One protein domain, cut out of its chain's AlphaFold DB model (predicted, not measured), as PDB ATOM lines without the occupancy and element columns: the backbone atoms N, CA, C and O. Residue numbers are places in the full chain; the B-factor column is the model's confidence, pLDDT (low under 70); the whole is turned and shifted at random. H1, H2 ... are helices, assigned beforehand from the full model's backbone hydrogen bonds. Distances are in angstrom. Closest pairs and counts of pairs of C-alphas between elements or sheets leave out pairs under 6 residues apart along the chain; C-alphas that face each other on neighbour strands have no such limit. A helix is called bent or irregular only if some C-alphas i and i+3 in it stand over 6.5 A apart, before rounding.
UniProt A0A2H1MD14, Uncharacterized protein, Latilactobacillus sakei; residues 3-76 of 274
ATOM      1  N   ASP A   3     291.612 405.755 584.343       73.06
ATOM      2  CA  ASP A   3     292.527 406.773 583.791       73.06
ATOM      3  C   ASP A   3     293.981 406.579 584.236       73.06
ATOM      4  O   ASP A   3     294.911 406.728 583.452       73.06
ATOM      5  N   ARG A   4     294.192 406.180 585.499       79.75
ATOM      6  CA  ARG A   4     295.537 405.927 586.044       79.75
ATOM      7  C   ARG A   4     296.146 404.631 585.507       79.75
ATOM      8  O   ARG A   4     297.361 404.537 585.400       79.75
ATOM      9  N   LEU A   5     295.305 403.658 585.159       83.75
ATOM     10  CA  LEU A   5     295.707 402.371 584.583       83.75
ATOM     11  C   LEU A   5     295.910 402.428 583.058       83.75
ATOM     12  O   LEU A   5     296.232 401.404 582.464       83.75
ATOM     13  N   LYS A   6     295.733 403.604 582.429       85.00
ATOM     14  CA  LYS A   6     295.838 403.803 580.969       85.00
ATOM     15  C   LYS A   6     294.967 402.822 580.170       85.00
ATOM     16  O   LYS A   6     295.353 402.365 579.097       85.00
ATOM     17  N   LEU A   7     293.798 402.484 580.717       81.50
ATOM     18  CA  LEU A   7     292.831 401.614 580.056       81.50
ATOM     19  C   LEU A   7     292.277 402.297 578.804       81.50
ATOM     20  O   LEU A   7     292.087 403.515 578.786       81.50
ATOM     21  N   THR A   8     291.965 401.512 577.776       84.94
ATOM     22  CA  THR A   8     291.248 402.032 576.604       84.94
ATOM     23  C   THR A   8     289.858 402.528 577.013       84.94
ATOM     24  O   THR A   8     289.289 402.039 577.988       84.94
ATOM     25  N   ALA A   9     289.265 403.456 576.254       78.62
ATOM     26  CA  ALA A   9     287.922 403.979 576.546       78.62
ATOM     27  C   ALA A   9     286.877 402.856 576.732       78.62
ATOM     28  O   ALA A   9     286.031 402.919 577.619       78.62
ATOM     29  N   HIS A  10     286.998 401.769 575.964       73.44
ATOM     30  CA  HIS A  10     286.182 400.568 576.140       73.44
ATOM     31  C   HIS A  10     286.445 399.873 577.487       73.44
ATOM     32  O   HIS A  10     285.515 399.485 578.196       73.44
ATOM     33  N   GLN A  11     287.703 399.655 577.858       75.44
ATOM     34  CA  GLN A  11     288.021 399.029 579.141       75.44
ATOM     35  C   GLN A  11     287.551 399.898 580.314       75.44
ATOM     36  O   GLN A  11     287.122 399.360 581.330       75.44
ATOM     37  N   GLN A  12     287.563 401.225 580.163       78.12
ATOM     38  CA  GLN A  12     287.033 402.152 581.159       78.12
ATOM     39  C   GLN A  12     285.516 402.024 581.333       78.12
ATOM     40  O   GLN A  12     285.056 401.957 582.472       78.12
ATOM     41  N   THR A  13     284.735 401.935 580.250       75.44
ATOM     42  CA  THR A  13     283.273 401.748 580.346       75.44
ATOM     43  C   THR A  13     282.910 400.393 580.948       75.44
ATOM     44  O   THR A  13     282.020 400.306 581.793       75.44
ATOM     45  N   LEU A  14     283.644 399.340 580.587       74.94
ATOM     46  CA  LEU A  14     283.479 398.004 581.160       74.94
ATOM     47  C   LEU A  14     283.826 397.985 582.656       74.94
ATOM     48  O   LEU A  14     283.057 397.460 583.459       74.94
ATOM     49  N   PHE A  15     284.930 398.626 583.044       78.81
ATOM     50  CA  PHE A  15     285.330 398.775 584.443       78.81
ATOM     51  C   PHE A  15     284.319 399.607 585.248       78.81
ATOM     52  O   PHE A  15     284.011 399.269 586.388       78.81
ATOM     53  N   LEU A  16     283.758 400.663 584.652       80.25
ATOM     54  CA  LEU A  16     282.723 401.496 585.266       80.25
ATOM     55  C   LEU A  16     281.429 400.705 585.497       80.25
ATOM     56  O   LEU A  16     280.883 400.753 586.595       80.25
ATOM     57  N   ASN A  17     280.985 399.917 584.516       75.06
ATOM     58  CA  ASN A  17     279.803 399.062 584.657       75.06
ATOM     59  C   ASN A  17     279.998 397.976 585.726       75.06
ATOM     60  O   ASN A  17     279.112 397.763 586.551       75.06
ATOM     61  N   MET A  18     281.173 397.340 585.771       75.12
ATOM     62  CA  MET A  18     281.516 396.403 586.848       75.12
ATOM     63  C   MET A  18     281.540 397.091 588.217       75.12
ATOM     64  O   MET A  18     281.076 396.514 589.197       75.12
ATOM     65  N   GLY A  19     282.034 398.332 588.280       78.56
ATOM     66  CA  GLY A  19     282.012 399.156 589.485       78.56
ATOM     67  C   GLY A  19     280.594 399.480 589.958       78.56
ATOM     68  O   GLY A  19     280.320 399.365 591.149       78.56
ATOM     69  N   ILE A  20     279.679 399.818 589.043       78.44
ATOM     70  CA  ILE A  20     278.255 400.021 589.359       78.44
ATOM     71  C   ILE A  20     277.645 398.721 589.889       78.44
ATOM     72  O   ILE A  20     277.011 398.739 590.939       78.44
ATOM     73  N   GLY A  21     277.885 397.588 589.224       73.38
ATOM     74  CA  GLY A  21     277.376 396.293 589.676       73.38
ATOM     75  C   GLY A  21     277.880 395.913 591.074       73.38
ATOM     76  O   GLY A  21     277.088 395.524 591.931       73.38
ATOM     77  N   ALA A  22     279.176 396.097 591.342       76.88
ATOM     78  CA  ALA A  22     279.766 395.865 592.661       76.88
ATOM     79  C   ALA A  22     279.227 396.840 593.726       76.88
ATOM     80  O   ALA A  22     278.977 396.445 594.865       76.88
ATOM     81  N   MET A  23     279.000 398.104 593.363       78.88
ATOM     82  CA  MET A  23     278.391 399.099 594.246       78.88
ATOM     83  C   MET A  23     276.948 398.718 594.603       78.88
ATOM     84  O   MET A  23     276.591 398.725 595.775       78.88
ATOM     85  N   LEU A  24     276.130 398.330 593.621       74.00
ATOM     86  CA  LEU A  24     274.759 397.873 593.864       74.00
ATOM     87  C   LEU A  24     274.753 396.615 594.743       74.00
ATOM     88  O   LEU A  24     274.020 396.551 595.727       74.00
ATOM     89  N   ALA A  25     275.616 395.643 594.445       72.50
ATOM     90  CA  ALA A  25     275.725 394.424 595.238       72.50
ATOM     91  C   ALA A  25     276.093 394.689 596.706       72.50
ATOM     92  O   ALA A  25     275.562 394.033 597.601       72.50
ATOM     93  N   THR A  26     276.977 395.655 596.955       73.19
ATOM     94  CA  THR A  26     277.413 396.006 598.312       73.19
ATOM     95  C   THR A  26     276.392 396.847 599.061       73.19
ATOM     96  O   THR A  26     276.015 396.468 600.165       73.19
ATOM     97  N   ILE A  27     275.901 397.939 598.466       73.25
ATOM     98  CA  ILE A  27     274.933 398.845 599.108       73.25
ATOM     99  C   ILE A  27     273.656 398.099 599.502       73.25
ATOM    100  O   ILE A  27     273.137 398.307 600.594       73.25
ATOM    101  N   PHE A  28     273.163 397.213 598.635       69.12
ATOM    102  CA  PHE A  28     271.912 396.491 598.871       69.12
ATOM    103  C   PHE A  28     272.100 395.129 599.545       69.12
ATOM    104  O   PHE A  28     271.125 394.394 599.673       69.12
ATOM    105  N   HIS A  29     273.329 394.749 599.929       67.38
ATOM    106  CA  HIS A  29     273.647 393.384 600.381       67.38
ATOM    107  C   HIS A  29     273.157 392.286 599.419       67.38
ATOM    108  O   HIS A  29     272.889 391.153 599.819       67.38
ATOM    109  N   ALA A  30     273.031 392.629 598.139       68.44
ATOM    110  CA  ALA A  30     272.367 391.827 597.134       68.44
ATOM    111  C   ALA A  30     273.389 391.395 596.082       68.44
ATOM    112  O   ALA A  30     273.450 392.015 595.018       68.44
ATOM    113  N   PRO A  31     274.206 390.352 596.330       66.81
ATOM    114  CA  PRO A  31     275.270 389.945 595.418       66.81
ATOM    115  C   PRO A  31     274.779 389.774 593.974       66.81
ATOM    116  O   PRO A  31     275.414 390.200 593.013       66.81
ATOM    117  N   PHE A  32     273.578 389.237 593.802       69.38
ATOM    118  CA  PHE A  32     273.029 389.006 592.476       69.38
ATOM    119  C   PHE A  32     272.579 390.301 591.758       69.38
ATOM    120  O   PHE A  32     272.383 390.268 590.547       69.38
ATOM    121  N   ALA A  33     272.409 391.441 592.447       69.25
ATOM    122  CA  ALA A  33     271.902 392.677 591.833       69.25
ATOM    123  C   ALA A  33     272.912 393.249 590.829       69.25
ATOM    124  O   ALA A  33     272.531 393.700 589.751       69.25
ATOM    125  N   GLY A  34     274.208 393.129 591.138       66.50
ATOM    126  CA  GLY A  34     275.279 393.471 590.203       66.50
ATOM    127  C   GLY A  34     275.306 392.577 588.960       66.50
ATOM    128  O   GLY A  34     275.647 393.044 587.875       66.50
ATOM    129  N   VAL A  35     274.893 391.312 589.093       68.88
ATOM    130  CA  VAL A  35     274.728 390.381 587.964       68.88
ATOM    131  C   VAL A  35     273.474 390.726 587.150       68.88
ATOM    132  O   VAL A  35     273.519 390.684 585.926       68.88
ATOM    133  N   GLY A  36     272.374 391.118 587.799       68.00
ATOM    134  CA  GLY A  36     271.160 391.592 587.120       68.00
ATOM    135  C   GLY A  36     271.434 392.794 586.210       68.00
ATOM    136  O   GLY A  36     271.055 392.778 585.041       68.00
ATOM    137  N   GLU A  37     272.193 393.772 586.708       71.50
ATOM    138  CA  GLU A  37     272.614 394.956 585.941       71.50
ATOM    139  C   GLU A  37     273.444 394.567 584.702       71.50
ATOM    140  O   GLU A  37     273.280 395.125 583.613       71.50
ATOM    141  N   ALA A  38     274.310 393.560 584.846       65.69
ATOM    142  CA  ALA A  38     275.117 393.021 583.755       65.69
ATOM    143  C   ALA A  38     274.291 392.354 582.650       65.69
ATOM    144  O   ALA A  38     274.688 392.389 581.484       65.69
ATOM    145  N   ILE A  39     273.192 391.700 583.031       67.06
ATOM    146  CA  ILE A  39     272.293 390.983 582.120       67.06
ATOM    147  C   ILE A  39     271.425 391.975 581.335       67.06
ATOM    148  O   ILE A  39     271.153 391.750 580.156       67.06
ATOM    149  N   GLU A  40     271.006 393.073 581.965       73.00
ATOM    150  CA  GLU A  40     270.092 394.051 581.366       73.00
ATOM    151  C   GLU A  40     270.762 395.056 580.437       73.00
ATOM    152  O   GLU A  40     270.163 395.465 579.440       73.00
ATOM    153  N   LYS A  41     272.003 395.458 580.722       65.62
ATOM    154  CA  LYS A  41     272.734 396.362 579.831       65.62
ATOM    155  C   LYS A  41     273.285 395.602 578.620       65.62
ATOM    156  O   LYS A  41     274.392 395.062 578.627       65.62
ATOM    157  N   THR A  42     272.528 395.682 577.524       50.81
ATOM    158  CA  THR A  42     272.801 395.124 576.189       50.81
ATOM    159  C   THR A  42     274.206 395.375 575.604       50.81
ATOM    160  O   THR A  42     274.724 394.439 574.992       50.81
ATOM    161  N   PRO A  43     274.896 396.529 575.777       48.62
ATOM    162  CA  PRO A  43     276.178 396.746 575.089       48.62
ATOM    163  C   PRO A  43     277.315 395.822 575.555       48.62
ATOM    164  O   PRO A  43     278.320 395.685 574.861       48.62
ATOM    165  N   LEU A  44     277.181 395.149 576.703       48.69
ATOM    166  CA  LEU A  44     278.202 394.217 577.199       48.69
ATOM    167  C   LEU A  44     278.140 392.839 576.523       48.69
ATOM    168  O   LEU A  44     279.150 392.137 576.479       48.69
ATOM    169  N   ARG A  45     276.974 392.461 575.981       48.12
ATOM    170  CA  ARG A  45     276.716 391.123 575.426       48.12
ATOM    171  C   ARG A  45     277.426 390.880 574.092       48.12
ATOM    172  O   ARG A  45     277.745 389.740 573.779       48.12
ATOM    173  N   GLU A  46     277.701 391.941 573.337       50.44
ATOM    174  CA  GLU A  46     278.366 391.863 572.028       50.44
ATOM    175  C   GLU A  46     279.901 391.800 572.122       50.44
ATOM    176  O   GLU A  46     280.565 391.450 571.150       50.44
ATOM    177  N   HIS A  47     280.483 392.102 573.289       51.91
ATOM    178  CA  HIS A  47     281.918 392.401 573.401       51.91
ATOM    179  C   HIS A  47     282.730 391.364 574.186       51.91
ATOM    180  O   HIS A  47     283.961 391.341 574.104       51.91
ATOM    181  N   PHE A  48     282.074 390.464 574.921       53.75
ATOM    182  CA  PHE A  48     282.748 389.315 575.521       53.75
ATOM    183  C   PHE A  48     282.797 388.147 574.534       53.75
ATOM    184  O   PHE A  48     281.770 387.600 574.151       53.75
ATOM    185  N   LYS A  49     284.013 387.689 574.196       54.84
ATOM    186  CA  LYS A  49     284.226 386.484 573.370       54.84
ATOM    187  C   LYS A  49     283.624 385.205 573.982       54.84
ATOM    188  O   LYS A  49     283.434 384.230 573.268       54.84
ATOM    189  N   SER A  50     283.362 385.187 575.295       63.59
ATOM    190  CA  SER A  50     282.765 384.054 576.010       63.59
ATOM    191  C   SER A  50     281.881 384.527 577.169       63.59
ATOM    192  O   SER A  50     282.336 385.274 578.038       63.59
ATOM    193  N   HIS A  51     280.643 384.022 577.208       61.97
ATOM    194  CA  HIS A  51     279.651 384.254 578.269       61.97
ATOM    195  C   HIS A  51     280.173 383.868 579.665       61.97
ATOM    196  O   HIS A  51     279.840 384.499 580.668       61.97
ATOM    197  N   PHE A  52     281.045 382.858 579.731       67.00
ATOM    198  CA  PHE A  52     281.614 382.367 580.982       67.00
ATOM    199  C   PHE A  52     282.552 383.389 581.637       67.00
ATOM    200  O   PHE A  52     282.457 383.624 582.837       67.00
ATOM    201  N   ASN A  53     283.407 384.055 580.853       68.38
ATOM    202  CA  ASN A  53     284.371 385.023 581.384       68.38
ATOM    203  C   ASN A  53     283.678 386.278 581.923       68.38
ATOM    204  O   ASN A  53     284.091 386.815 582.947       68.38
ATOM    205  N   GLN A  54     282.606 386.720 581.257       66.19
ATOM    206  CA  GLN A  54     281.777 387.821 581.742       66.19
ATOM    207  C   GLN A  54     281.153 387.458 583.092       66.19
ATOM    208  O   GLN A  54     281.346 388.174 584.072       66.19
ATOM    209  N   MET A  55     280.463 386.318 583.161       67.56
ATOM    210  CA  MET A  55     279.806 385.850 584.381       67.56
ATOM    211  C   MET A  55     280.802 385.652 585.533       67.56
ATOM    212  O   MET A  55     280.534 386.089 586.650       67.56
ATOM    213  N   LEU A  56     281.973 385.067 585.264       76.75
ATOM    214  CA  LEU A  56     283.022 384.850 586.262       76.75
ATOM    215  C   LEU A  56     283.556 386.173 586.820       76.75
ATOM    216  O   LEU A  56     283.697 386.305 588.034       76.75
ATOM    217  N   LEU A  57     283.798 387.170 585.964       70.50
ATOM    218  CA  LEU A  57     284.227 388.500 586.405       70.50
ATOM    219  C   LEU A  57     283.164 389.179 587.272       70.50
ATOM    220  O   LEU A  57     283.517 389.751 588.299       70.50
ATOM    221  N   TYR A  58     281.880 389.067 586.920       66.75
ATOM    222  CA  TYR A  58     280.793 389.604 587.743       66.75
ATOM    223  C   TYR A  58     280.676 388.910 589.097       66.75
ATOM    224  O   TYR A  58     280.481 389.578 590.110       66.75
ATOM    225  N   ILE A  59     280.827 387.588 589.142       73.25
ATOM    226  CA  ILE A  59     280.846 386.843 590.405       73.25
ATOM    227  C   ILE A  59     282.033 387.297 591.264       73.25
ATOM    228  O   ILE A  59     281.860 387.550 592.453       73.25
ATOM    229  N   LEU A  60     283.218 387.462 590.670       79.25
ATOM    230  CA  LEU A  60     284.425 387.881 591.383       79.25
ATOM    231  C   LEU A  60     284.303 389.306 591.950       79.25
ATOM    232  O   LEU A  60     284.651 389.546 593.109       79.25
ATOM    233  N   THR A  61     283.793 390.261 591.168       70.19
ATOM    234  CA  THR A  61     283.602 391.650 591.626       70.19
ATOM    235  C   THR A  61     282.518 391.748 592.692       70.19
ATOM    236  O   THR A  61     282.667 392.467 593.677       70.19
ATOM    237  N   THR A  62     281.458 390.960 592.546       68.31
ATOM    238  CA  THR A  62     280.405 390.834 593.550       68.31
ATOM    239  C   THR A  62     280.946 390.252 594.855       68.31
ATOM    240  O   THR A  62     280.701 390.807 595.924       68.31
ATOM    241  N   ALA A  63     281.710 389.159 594.780       78.06
ATOM    242  CA  ALA A  63     282.290 388.500 595.945       78.06
ATOM    243  C   ALA A  63     283.275 389.417 596.678       78.06
ATOM    244  O   ALA A  63     283.219 389.530 597.899       78.06
ATOM    245  N   THR A  64     284.141 390.115 595.942       77.81
ATOM    246  CA  THR A  64     285.083 391.079 596.535       77.81
ATOM    247  C   THR A  64     284.367 392.273 597.163       77.81
ATOM    248  O   THR A  64     284.735 392.674 598.265       77.81
ATOM    249  N   GLY A  65     283.309 392.788 596.531       69.69
ATOM    250  CA  GLY A  65     282.439 393.793 597.134       69.69
ATOM    251  C   GLY A  65     281.833 393.305 598.452       69.69
ATOM    252  O   GLY A  65     281.965 393.974 599.477       69.69
ATOM    253  N   LEU A  66     281.217 392.119 598.443       73.81
ATOM    254  CA  LEU A  66     280.576 391.534 599.621       73.81
ATOM    255  C   LEU A  66     281.582 391.318 600.763       73.81
ATOM    256  O   LEU A  66     281.284 391.667 601.899       73.81
ATOM    257  N   LEU A  67     282.781 390.812 600.456       80.69
ATOM    258  CA  LEU A  67     283.870 390.634 601.424       80.69
ATOM    259  C   LEU A  67     284.354 391.962 602.016       80.69
ATOM    260  O   LEU A  67     284.560 392.063 603.223       80.69
ATOM    261  N   GLY A  68     284.539 392.990 601.184       75.94
ATOM    262  CA  GLY A  68     284.932 394.316 601.666       75.94
ATOM    263  C   GLY A  68     283.876 394.907 602.598       75.94
ATOM    264  O   GLY A  68     284.199 395.451 603.651       75.94
ATOM    265  N   PHE A  69     282.606 394.737 602.244       67.94
ATOM    266  CA  PHE A  69     281.491 395.200 603.050       67.94
ATOM    267  C   PHE A  69     281.368 394.434 604.382       67.94
ATOM    268  O   PHE A  69     281.223 395.062 605.431       67.94
ATOM    269  N   THR A  70     281.462 393.098 604.384       72.94
ATOM    270  CA  THR A  70     281.396 392.308 605.629       72.94
ATOM    271  C   THR A  70     282.537 392.653 606.576       72.94
ATOM    272  O   THR A  70     282.309 392.761 607.780       72.94
ATOM    273  N   LEU A  71     283.735 392.900 606.044       81.94
ATOM    274  CA  LEU A  71     284.879 393.362 606.823       81.94
ATOM    275  C   LEU A  71     284.615 394.736 607.461       81.94
ATOM    276  O   LEU A  71     284.883 394.922 608.646       81.94
ATOM    277  N   VAL A  72     284.019 395.679 606.724       77.38
ATOM    278  CA  VAL A  72     283.609 396.981 607.285       77.38
ATOM    279  C   VAL A  72     282.533 396.815 608.362       77.38
ATOM    280  O   VAL A  72     282.629 397.447 609.411       77.38
ATOM    281  N   ASN A  73     281.547 395.938 608.154       69.31
ATOM    282  CA  ASN A  73     280.498 395.666 609.140       69.31
ATOM    283  C   ASN A  73     281.018 394.988 610.415       69.31
ATOM    284  O   ASN A  73     280.464 395.220 611.485       69.31
ATOM    285  N   GLN A  74     282.071 394.171 610.328       79.25
ATOM    286  CA  GLN A  74     282.734 393.615 611.514       79.25
ATOM    287  C   GLN A  74     283.443 394.700 612.334       79.25
ATOM    288  O   GLN A  74     283.465 394.622 613.559       79.25
ATOM    289  N   LEU A  75     283.999 395.717 611.670       83.06
ATOM    290  CA  LEU A  75     284.672 396.844 612.325       83.06
ATOM    291  C   LEU A  75     283.683 397.875 612.889       83.06
ATOM    292  O   LEU A  75     283.950 398.485 613.922       83.06
ATOM    293  N   PHE A  76     282.539 398.057 612.226       76.56
ATOM    294  CA  PHE A  76     281.476 398.980 612.619       76.56
ATOM    295  C   PHE A  76     280.130 398.248 612.622       76.56
ATOM    296  O   PHE A  76     279.375 398.367 611.651       76.56
TER     297      PHE A  76
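Overview. This is residues 3 to 76 of the 274 residues of an uncharacterized protein of Latilactobacillus sakei (UniProt A0A2H1MD14). Three helices make a small, splayed cluster: H1 and H2 fold back on each other as a hairpin, and the long H3 runs past both, so that each helix touches the other two. H1 meets the others with the part from residue 17 on, while its earlier part spreads away from them, and both ends of H3 stick out, with residues 51 to 53 and 71 to 75. The printed part has 74 residues with three named helices, in the order H1, H2, H3, and no named strand; the class is all helix. It is compact, with a radius of gyration of the C-alphas of 13.0 A, and spans 40 by 28 by 16 A.

Arrangement. H1, residues 9 to 27, touches H2, residues 31 to 40, with its residues 17 to 25 alone. Their closest C-alphas, of Gly 21 and Gly 34, are 3.6 A apart, and the two form a helical hairpin, running opposite ways at a steep tilt of 41 degrees. H3, residues 51 to 75, touches H2 with its residues 55 to 66 alone. The closest C-alphas, of Pro 31 and Thr 62, are 5.5 A apart; this second helical hairpin runs opposite ways at a shallow tilt of 34 degrees, only just short of steep. H1 touches H3 between residues 18 to 26 of H1 and residues 58 to 69 of H3. Their closest C-alphas, of Ala 22 and Thr 62, are 5.1 A apart, and they run the same way at a steep tilt of 46 degrees. The helix packing is mostly crossed, but only just: 1 of the 3 pairs is at a shallow tilt. Every O i to N i+4 pair is within hydrogen-bond range in H1 and H3, and 5 of 6 are in H2.

Along the chain. H1 begins at C-alpha 9 at (287.922, 403.979, 576.546) and measures 26.5 A from first to last C-alpha. H2, from C-alpha 31 at (275.270, 389.945, 595.418), measures 15.5 A. H2 is neither bent nor irregular, but only just: C-alphas 31 and 34 are 6.3 A apart. H3 is the longest helix, 36.7 A, and ends at C-alpha 75 at (284.672, 396.844, 612.325).

Size, cuts and confidence. The two C-alphas farthest apart, of Glu 46 and Phe 76, are 41.3 A apart. The printed part has no cut. The link from H1 to H2 is tight, with 3 residues, and that from H2 to H3 is short, with 10. Residues 48 to 53 and 71 to 76 stand free. The mean pLDDT of the printed part is 71.1, and 31 residues are under 70, among them residues 28 to 36 and 41 to 55.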